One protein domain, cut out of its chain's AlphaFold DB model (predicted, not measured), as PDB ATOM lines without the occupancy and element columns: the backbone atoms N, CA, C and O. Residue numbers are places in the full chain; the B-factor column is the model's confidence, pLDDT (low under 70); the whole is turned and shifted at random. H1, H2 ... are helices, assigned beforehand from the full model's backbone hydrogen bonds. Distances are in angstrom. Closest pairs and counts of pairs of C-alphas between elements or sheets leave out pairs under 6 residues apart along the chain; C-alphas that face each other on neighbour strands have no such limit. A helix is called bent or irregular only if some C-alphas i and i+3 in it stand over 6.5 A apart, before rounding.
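AT A GLANCE: This is residues 64 to 135 of the 135 residues of an uncharacterized protein of Gammaproteobacteria bacterium TMED134 (UniProt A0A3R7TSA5). Three helices with closely aligned axes make the body: the long H1 has H2 packed on one side of it and H3 on another, and the centres of the three make a triangle with H1 at its corner. H1 and H2 form a helical hairpin, H3 runs the same way as H1, and the short last helix, H4, lies away from these three at the end of the chain. The printed part has 72 residues with four named helices, in the order H1, H2, H3, H4, and no named strand; its class is all helix, with 42 residues in the named helices. The whole is compact, with a radius of gyration of the C-alphas of 11.4 A, and the C-alphas span 31 by 27 by 22 A along their three main axes.

IN THESE COORDINATES: The longest helix, H1, holds residues 67 to 83 and measures 24.3 A from C-alpha 67 at (127.784, 106.055, 115.474) to C-alpha 83 at (125.410, 123.893, 131.838). H2, residues 95 to 104, measures 14.0 A. H3, residues 110 to 119, measures 14.7 A and begins with C-alpha 110 at (138.921, 107.017, 122.548). H4, residues 130 to 134, measures 7.7 A and ends with C-alpha 134 at (129.361, 93.566, 136.712). No helix is bent or irregular.

HOW THE PARTS SIT: H1 and H2 touch, with 13 pairs of C-alphas within 8 A. Their closest C-alphas are those of Ile 74 and Val 95, 5.2 A apart. The two form a hairpin and run opposite ways at a shallow tilt of 25 degrees. H1 and H3 touch with 6 such pairs, and their closest C-alphas are those of Leu 79 and His 119, 6.2 A apart. They run the same way at a shallow tilt of 18 degrees. H2 and H3 are apart, and H4 is apart from H1, H2 and H3. In H1, H2 and H3 every O i to N i+4 pair is within hydrogen-bond range; in H4 this holds for 0 of 1, while 2 of 2 O i to N i+3 pairs are within range.

THE WHOLE: The two C-alphas farthest apart are those of Ala 85 and Gln 106, 32.0 A. The printed part runs from residue 64 to residue 135, the chain's last residue, and has no cut. The link from H1 to H2, with 11 residues, is long; that from H2 to H3, with 5, is tight; that from H3 to H4, with 10, is short. The mean pLDDT of the printed part is 80.2, and residues 127 to 135 are under 70; the mean of H4 is 51.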
ATOM      1  N   ASN A  64     119.630 101.561 117.428       86.69
ATOM      2  CA  ASN A  64     119.081 101.897 116.105       86.69
ATOM      3  C   ASN A  64     119.750 103.128 115.467       86.69
ATOM      4  O   ASN A  64     119.614 103.340 114.266       86.69
ATOM      5  N   LEU A  65     120.501 103.919 116.239       86.94
ATOM      6  CA  LEU A  65     121.158 105.139 115.760       86.94
ATOM      7  C   LEU A  65     122.512 104.853 115.104       86.94
ATOM      8  O   LEU A  65     123.131 103.817 115.350       86.94
ATOM      9  N   ALA A  66     122.999 105.762 114.259       88.19
ATOM     10  CA  ALA A  66     124.352 105.677 113.696       88.19
ATOM     11  C   ALA A  66     125.426 106.092 114.727       88.19
ATOM     12  O   ALA A  66     125.125 106.849 115.648       88.19
ATOM     13  N   SER A  67     126.688 105.663 114.562       87.56
ATOM     14  CA  SER A  67     127.784 106.055 115.474       87.56
ATOM     15  C   SER A  67     127.900 107.579 115.600       87.56
ATOM     16  O   SER A  67     127.853 108.108 116.705       87.56
ATOM     17  N   ASN A  68     127.890 108.304 114.474       87.25
ATOM     18  CA  ASN A  68     127.953 109.772 114.458       87.25
ATOM     19  C   ASN A  68     126.805 110.430 115.246       87.25
ATOM     20  O   ASN A  68     127.007 111.433 115.926       87.25
ATOM     21  N   GLN A  69     125.601 109.857 115.166       89.12
ATOM     22  CA  GLN A  69     124.421 110.342 115.887       89.12
ATOM     23  C   GLN A  69     124.553 110.097 117.393       89.12
ATOM     24  O   GLN A  69     124.279 110.986 118.195       89.12
ATOM     25  N   LEU A  70     125.026 108.909 117.779       88.75
ATOM     26  CA  LEU A  70     125.317 108.577 119.173       88.75
ATOM     27  C   LEU A  70     126.361 109.531 119.760       88.75
ATOM     28  O   LEU A  70     126.153 110.059 120.849       88.75
ATOM     29  N   GLU A  71     127.450 109.797 119.039       88.88
ATOM     30  CA  GLU A  71     128.479 110.743 119.475       88.88
ATOM     31  C   GLU A  71     127.932 112.160 119.659       88.88
ATOM     32  O   GLU A  71     128.220 112.801 120.672       88.88
ATOM     33  N   ALA A  72     127.119 112.638 118.715       88.50
ATOM     34  CA  ALA A  72     126.498 113.955 118.789       88.50
ATOM     35  C   ALA A  72     125.599 114.076 120.034       88.50
ATOM     36  O   ALA A  72     125.747 115.018 120.817       88.50
ATOM     37  N   LEU A  73     124.739 113.083 120.281       89.44
ATOM     38  CA  LEU A  73     123.876 113.034 121.466       89.44
ATOM     39  C   LEU A  73     124.674 112.973 122.768       89.44
ATOM     40  O   LEU A  73     124.366 113.683 123.722       89.44
ATOM     41  N   ILE A  74     125.726 112.153 122.810       89.12
ATOM     42  CA  ILE A  74     126.609 112.049 123.974       89.12
ATOM     43  C   ILE A  74     127.212 113.417 124.302       89.12
ATOM     44  O   ILE A  74     127.178 113.831 125.463       89.12
ATOM     45  N   ARG A  75     127.721 114.142 123.300       88.50
ATOM     46  CA  ARG A  75     128.295 115.481 123.497       88.50
ATOM     47  C   ARG A  75     127.256 116.481 123.989       88.50
ATOM     48  O   ARG A  75     127.535 117.231 124.923       88.50
ATOM     49  N   LEU A  76     126.063 116.444 123.397       88.69
ATOM     50  CA  LEU A  76     124.939 117.290 123.778       88.69
ATOM     51  C   LEU A  76     124.558 117.095 125.250       88.69
ATOM     52  O   LEU A  76     124.538 118.061 126.008       88.69
ATOM     53  N   PHE A  77     124.291 115.855 125.665       87.44
ATOM     54  CA  PHE A  77     123.896 115.562 127.042       87.44
ATOM     55  C   PHE A  77     125.017 115.860 128.036       87.44
ATOM     56  O   PHE A  77     124.751 116.431 129.085       87.44
ATOM     57  N   THR A  78     126.270 115.568 127.682       88.56
ATOM     58  CA  THR A  78     127.441 115.897 128.511       88.56
ATOM     59  C   THR A  78     127.512 117.396 128.815       88.56
ATOM     60  O   THR A  78     127.635 117.781 129.977       88.56
ATOM     61  N   LEU A  79     127.402 118.242 127.784       86.69
ATOM     62  CA  LEU A  79     127.429 119.698 127.949       86.69
ATOM     63  C   LEU A  79     126.190 120.217 128.660       86.69
ATOM     64  O   LEU A  79     126.277 121.158 129.442       86.69
ATOM     65  N   GLY A  80     125.041 119.613 128.386       85.38
ATOM     66  CA  GLY A  80     123.807 119.977 129.045       85.38
ATOM     67  C   GLY A  80     123.820 119.660 130.544       85.38
ATOM     68  O   GLY A  80     123.342 120.482 131.313       85.38
ATOM     69  N   GLU A  81     124.435 118.558 130.991       85.81
ATOM     70  CA  GLU A  81     124.617 118.277 132.429       85.81
ATOM     71  C   GLU A  81     125.527 119.304 133.129       85.81
ATOM     72  O   GLU A  81     125.300 119.630 134.297       85.81
ATOM     73  N   ASP A  82     126.558 119.817 132.445       84.75
ATOM     74  CA  ASP A  82     127.448 120.839 133.020       84.75
ATOM     75  C   ASP A  82     126.800 122.233 133.032       84.75
ATOM     76  O   ASP A  82     126.943 122.971 134.009       84.75
ATOM     77  N   GLN A  83     126.043 122.577 131.984       84.50
ATOM     78  CA  GLN A  83     125.410 123.893 131.838       84.50
ATOM     79  C   GLN A  83     124.073 124.021 132.576       84.50
ATOM     80  O   GLN A  83     123.755 125.097 133.086       84.50
ATOM     81  N   TYR A  84     123.289 122.944 132.665       84.38
ATOM     82  CA  TYR A  84     121.934 122.969 133.208       84.38
ATOM     83  C   TYR A  84     121.810 122.079 134.446       84.38
ATOM     84  O   TYR A  84     121.845 120.855 134.376       84.38
ATOM     85  N   ALA A  85     121.561 122.706 135.598       82.25
ATOM     86  CA  ALA A  85     121.268 122.004 136.849       82.25
ATOM     87  C   ALA A  85     120.162 120.926 136.745       82.25
ATOM     88  O   ALA A  85     120.390 119.832 137.254       82.25
ATOM     89  N   PRO A  86     119.003 121.155 136.084       83.38
ATOM     90  CA  PRO A  86     117.957 120.129 135.988       83.38
ATOM     91  C   PRO A  86     118.353 118.925 135.123       83.38
ATOM     92  O   PRO A  86     117.697 117.894 135.183       83.38
ATOM     93  N   TRP A  87     119.411 119.035 134.317       84.44
ATOM     94  CA  TRP A  87     119.880 117.943 133.465       84.44
ATOM     95  C   TRP A  87     120.822 116.989 134.202       84.44
ATOM     96  O   TRP A  87     121.084 115.905 133.693       84.44
ATOM     97  N   GLN A  88     121.299 117.355 135.397       82.31
ATOM     98  CA  GLN A  88     122.216 116.544 136.199       82.31
ATOM     99  C   GLN A  88     121.551 115.239 136.651       82.31
ATOM    100  O   GLN A  88     120.870 115.175 137.675       82.31
ATOM    101  N   ALA A  89     121.789 114.180 135.883       78.62
ATOM    102  CA  ALA A  89     121.204 112.857 136.049       78.62
ATOM    103  C   ALA A  89     122.164 111.869 136.730       78.62
ATOM    104  O   ALA A  89     121.752 110.788 137.158       78.62
ATOM    105  N   GLY A  90     123.453 112.208 136.851       82.31
ATOM    106  CA  GLY A  90     124.416 111.369 137.563       82.31
ATOM    107  C   GLY A  90     124.559 109.992 136.904       82.31
ATOM    108  O   GLY A  90     124.855 109.885 135.714       82.31
ATOM    109  N   SER A  91     124.329 108.926 137.671       77.81
ATOM    110  CA  SER A  91     124.359 107.540 137.185       77.81
ATOM    111  C   SER A  91     123.148 107.139 136.334       77.81
ATOM    112  O   SER A  91     123.162 106.060 135.749       77.81
ATOM    113  N   GLN A  92     122.117 107.984 136.234       78.25
ATOM    114  CA  GLN A  92     120.946 107.750 135.382       78.25
ATOM    115  C   GLN A  92     121.011 108.503 134.047       78.25
ATOM    116  O   GLN A  92     120.025 108.541 133.320       78.25
ATOM    117  N   SER A  93     122.154 109.109 133.723       84.12
ATOM    118  CA  SER A  93     122.328 109.892 132.500       84.12
ATOM    119  C   SER A  93     122.216 109.027 131.240       84.12
ATOM    120  O   SER A  93     122.860 107.979 131.128       84.12
ATOM    121  N   ALA A  94     121.457 109.512 130.254       85.94
ATOM    122  CA  ALA A  94     121.275 108.920 128.927       85.94
ATOM    123  C   ALA A  94     122.599 108.680 128.187       85.94
ATOM    124  O   ALA A  94     122.687 107.800 127.330       85.94
ATOM    125  N   VAL A  95     123.659 109.409 128.550       87.00
ATOM    126  CA  VAL A  95     125.010 109.200 128.017       87.00
ATOM    127  C   VAL A  95     125.492 107.765 128.249       87.00
ATOM    128  O   VAL A  95     126.171 107.215 127.388       87.00
ATOM    129  N   ILE A  96     125.121 107.125 129.362       86.75
ATOM    130  CA  ILE A  96     125.573 105.770 129.715       86.75
ATOM    131  C   ILE A  96     125.049 104.721 128.719       86.75
ATOM    132  O   ILE A  96     125.875 104.027 128.114       86.75
ATOM    133  N   PRO A  97     123.726 104.578 128.485       87.56
ATOM    134  CA  PRO A  97     123.225 103.632 127.490       87.56
ATOM    135  C   PRO A  97     123.655 103.983 126.058       87.56
ATOM    136  O   PRO A  97     123.936 103.069 125.281       87.56
ATOM    137  N   LEU A  98     123.784 105.272 125.713       87.62
ATOM    138  CA  LEU A  98     124.292 105.706 124.404       87.62
ATOM    139  C   LEU A  98     125.745 105.268 124.186       87.62
ATOM    140  O   LEU A  98     126.073 104.635 123.182       87.62
ATOM    141  N   PHE A  99     126.613 105.547 125.159       87.00
ATOM    142  CA  PHE A  99     128.019 105.161 125.116       87.00
ATOM    143  C   PHE A  99     128.183 103.638 125.148       87.00
ATOM    144  O   PHE A  99     129.048 103.087 124.465       87.00
ATOM    145  N   ARG A 100     127.321 102.924 125.884       85.56
ATOM    146  CA  ARG A 100     127.286 101.456 125.873       85.56
ATOM    147  C   ARG A 100     126.986 100.916 124.475       85.56
ATOM    148  O   ARG A 100     127.696 100.013 124.036       85.56
ATOM    149  N   ALA A 101     125.991 101.461 123.774       87.19
ATOM    150  CA  ALA A 101     125.661 101.046 122.409       87.19
ATOM    151  C   ALA A 101     126.816 101.322 121.430       87.19
ATOM    152  O   ALA A 101     127.167 100.450 120.635       87.19
ATOM    153  N   LEU A 102     127.461 102.489 121.542       86.00
ATOM    154  CA  LEU A 102     128.647 102.849 120.754       86.00
ATOM    155  C   LEU A 102     129.802 101.856 120.999       86.00
ATOM    156  O   LEU A 102     130.406 101.324 120.068       86.00
ATOM    157  N   ARG A 103     130.055 101.514 122.269       83.81
ATOM    158  CA  ARG A 103     131.093 100.552 122.662       83.81
ATOM    159  C   ARG A 103     130.799  99.133 122.180       83.81
ATOM    160  O   ARG A 103     131.726  98.447 121.757       83.81
ATOM    161  N   GLN A 104     129.542  98.686 122.236       82.94
ATOM    162  CA  GLN A 104     129.138  97.370 121.719       82.94
ATOM    163  C   GLN A 104     129.419  97.226 120.221       82.94
ATOM    164  O   GLN A 104     129.716  96.128 119.760       82.94
ATOM    165  N   ARG A 105     129.379  98.333 119.477       80.62
ATOM    166  CA  ARG A 105     129.694  98.369 118.045       80.62
ATOM    167  C   ARG A 105     131.191  98.385 117.741       80.62
ATOM    168  O   ARG A 105     131.559  98.245 116.585       80.62
ATOM    169  N   GLN A 106     132.043  98.545 118.760       74.56
ATOM    170  CA  GLN A 106     133.497  98.738 118.631       74.56
ATOM    171  C   GLN A 106     133.896  99.918 117.721       74.56
ATOM    172  O   GLN A 106     135.042 100.007 117.292       74.56
ATOM    173  N   ASP A 107     132.961 100.833 117.480       71.00
ATOM    174  CA  ASP A 107     133.055 101.955 116.547       71.00
ATOM    175  C   ASP A 107     133.030 103.259 117.361       71.00
ATOM    176  O   ASP A 107     132.166 104.112 117.196       71.00
ATOM    177  N   PHE A 108     133.909 103.346 118.367       73.31
ATOM    178  CA  PHE A 108     133.996 104.511 119.245       73.31
ATOM    179  C   PHE A 108     135.401 105.091 119.258       73.31
ATOM    180  O   PHE A 108     136.387 104.357 119.354       73.31
ATOM    181  N   ASP A 109     135.480 106.418 119.227       78.00
ATOM    182  CA  ASP A 109     136.741 107.133 119.350       78.00
ATOM    183  C   ASP A 109     137.162 107.236 120.834       78.00
ATOM    184  O   ASP A 109     136.405 107.757 121.667       78.00
ATOM    185  N   PRO A 110     138.368 106.774 121.218       79.06
ATOM    186  CA  PRO A 110     138.921 107.017 122.548       79.06
ATOM    187  C   PRO A 110     138.959 108.505 122.927       79.06
ATOM    188  O   PRO A 110     138.746 108.834 124.097       79.06
ATOM    189  N   ALA A 111     139.153 109.403 121.956       84.50
ATOM    190  CA  ALA A 111     139.161 110.846 122.173       84.50
ATOM    191  C   ALA A 111     137.814 111.363 122.698       84.50
ATOM    192  O   ALA A 111     137.781 112.290 123.506       84.50
ATOM    193  N   LEU A 112     136.697 110.725 122.324       83.69
ATOM    194  CA  LEU A 112     135.374 111.070 122.847       83.69
ATOM    195  C   LEU A 112     135.299 110.841 124.360       83.69
ATOM    196  O   LEU A 112     134.724 111.647 125.084       83.69
ATOM    197  N   THR A 113     135.915 109.767 124.861       83.12
ATOM    198  CA  THR A 113     135.927 109.459 126.299       83.12
ATOM    199  C   THR A 113     136.684 110.521 127.092       83.12
ATOM    200  O   THR A 113     136.233 110.939 128.162       83.12
ATOM    201  N   GLU A 114     137.829 110.968 126.577       84.75
ATOM    202  CA  GLU A 114     138.595 112.054 127.190       84.75
ATOM    203  C   GLU A 114     137.839 113.381 127.117       84.75
ATOM    204  O   GLU A 114     137.784 114.112 128.108       84.75
ATOM    205  N   TRP A 115     137.181 113.652 125.988       87.88
ATOM    206  CA  TRP A 115     136.362 114.844 125.813       87.88
ATOM    207  C   TRP A 115     135.207 114.892 126.816       87.88
ATOM    208  O   TRP A 115     135.035 115.916 127.474       87.88
ATOM    209  N   ILE A 116     134.473 113.785 127.003       85.50
ATOM    210  CA  ILE A 116     133.369 113.704 127.975       85.50
ATOM    211  C   ILE A 116     133.884 114.044 129.371       85.50
ATOM    212  O   ILE A 116     133.326 114.905 130.040       85.50
ATOM    213  N   LYS A 117     134.994 113.423 129.786       82.88
ATOM    214  CA  LYS A 117     135.619 113.664 131.094       82.88
ATOM    215  C   LYS A 117     136.070 115.109 131.307       82.88
ATOM    216  O   LYS A 117     136.100 115.556 132.448       82.88
ATOM    217  N   ALA A 118     136.451 115.812 130.244       85.12
ATOM    218  CA  ALA A 118     136.869 117.208 130.317       85.12
ATOM    219  C   ALA A 118     135.685 118.194 130.352       85.12
ATOM    220  O   ALA A 118     135.841 119.295 130.872       85.12
ATOM    221  N   HIS A 119     134.521 117.801 129.822       84.44
ATOM    222  CA  HIS A 119     133.345 118.669 129.647       84.44
ATOM    223  C   HIS A 119     132.173 118.321 130.574       84.44
ATOM    224  O   HIS A 119     131.085 118.868 130.417       84.44
ATOM    225  N   THR A 120     132.366 117.419 131.540       81.12
ATOM    226  CA  THR A 120     131.354 117.093 132.549       81.12
ATOM    227  C   THR A 120     131.930 117.079 133.954       81.12
ATOM    228  O   THR A 120     133.067 116.671 134.187       81.12
ATOM    229  N   ARG A 121     131.100 117.460 134.926       77.06
ATOM    230  CA  ARG A 121     131.369 117.264 136.361       77.06
ATOM    231  C   ARG A 121     130.826 115.935 136.884       77.06
ATOM    232  O   ARG A 121     131.054 115.583 138.044       77.06
ATOM    233  N   ASN A 122     130.095 115.194 136.053       79.31
ATOM    234  CA  ASN A 122     129.475 113.938 136.428       79.31
ATOM    235  C   ASN A 122     130.519 112.806 136.467       79.31
ATOM    236  O   ASN A 122     130.928 112.272 135.440       79.31
ATOM    237  N   ARG A 123     130.923 112.400 137.680       78.06
ATOM    238  CA  ARG A 123     131.921 111.330 137.901       78.06
ATOM    239  C   ARG A 123     131.503 109.955 137.364       78.06
ATOM    240  O   ARG A 123     132.355 109.076 137.260       78.06
ATOM    241  N   PHE A 124     130.207 109.751 137.123       75.88
ATOM    242  CA  PHE A 124     129.674 108.495 136.604       75.88
ATOM    243  C   PHE A 124     129.888 108.389 135.091       75.88
ATOM    244  O   PHE A 124     129.957 107.290 134.557       75.88
ATOM    245  N   LEU A 125     130.061 109.502 134.376       77.94
ATOM    246  CA  LEU A 125     130.323 109.456 132.943       77.94
ATOM    247  C   LEU A 125     131.781 109.079 132.621       77.94
ATOM    248  O   LEU A 125     132.704 109.452 133.349       77.94
ATOM    249  N   PRO A 126     132.026 108.357 131.510       71.50
ATOM    250  CA  PRO A 126     131.043 107.816 130.554       71.50
ATOM    251  C   PRO A 126     130.538 106.396 130.886       71.50
ATOM    252  O   PRO A 126     129.751 105.834 130.132       71.50
ATOM    253  N   TYR A 127     131.023 105.773 131.963       67.31
ATOM    254  CA  TYR A 127     130.850 104.331 132.196       67.31
ATOM    255  C   TYR A 127     129.674 103.946 133.103       67.31
ATOM    256  O   TYR A 127     129.421 102.756 133.252       67.31
ATOM    257  N   GLY A 128     128.981 104.912 133.695       67.62
ATOM    258  CA  GLY A 128     127.993 104.687 134.745       67.62
ATOM    259  C   GLY A 128     128.617 104.347 136.101       67.62
ATOM    260  O   GLY A 128     129.809 104.557 136.342       67.62
ATOM    261  N   ASP A 129     127.784 103.851 137.014       66.75
ATOM    262  CA  ASP A 129     128.230 103.373 138.326       66.75
ATOM    263  C   ASP A 129     129.104 102.112 138.189       66.75
ATOM    264  O   ASP A 129     128.946 101.316 137.264       66.75
ATOM    265  N   LEU A 130     130.025 101.895 139.129       55.19
ATOM    266  CA  LEU A 130     130.919 100.734 139.128       55.19
ATOM    267  C   LEU A 130     130.136  99.409 139.155       55.19
ATOM    268  O   LEU A 130     130.614  98.414 138.610       55.19
ATOM    269  N   MET A 131     128.936  99.397 139.748       52.78
ATOM    270  CA  MET A 131     128.053  98.222 139.779       52.78
ATOM    271  C   MET A 131     127.547  97.796 138.396       52.78
ATOM    272  O   MET A 131     127.369  96.606 138.158       52.78
ATOM    273  N   ASP A 132     127.379  98.735 137.469       53.03
ATOM    274  CA  ASP A 132     126.871  98.467 136.120       53.03
ATOM    275  C   ASP A 132     127.899  97.719 135.239       53.03
ATOM    276  O   ASP A 132     127.558  97.080 134.249       53.03
ATOM    277  N   ARG A 133     129.176  97.700 135.650       49.53
ATOM    278  CA  ARG A 133     130.240  96.919 134.991       49.53
ATOM    279  C   ARG A 133     130.211  95.415 135.290       49.53
ATOM    280  O   ARG A 133     131.012  94.694 134.696       49.53
ATOM    281  N   LEU A 134     129.371  94.952 136.219       46.84
ATOM    282  CA  LEU A 134     129.361  93.566 136.712       46.84
ATOM    283  C   LEU A 134     128.092  92.773 136.348       46.84
ATOM    284  O   LEU A 134     128.015  91.600 136.715       46.84
ATOM    285  N   SER A 135     127.122  93.383 135.656       40.84
ATOM    286  CA  SER A 135     125.857  92.748 135.244       40.84
ATOM    287  C   SER A 135     125.860  92.273 133.798       40.84
ATOM    288  O   SER A 135     126.279  93.081 132.936       40.84
TER     289      SER A 135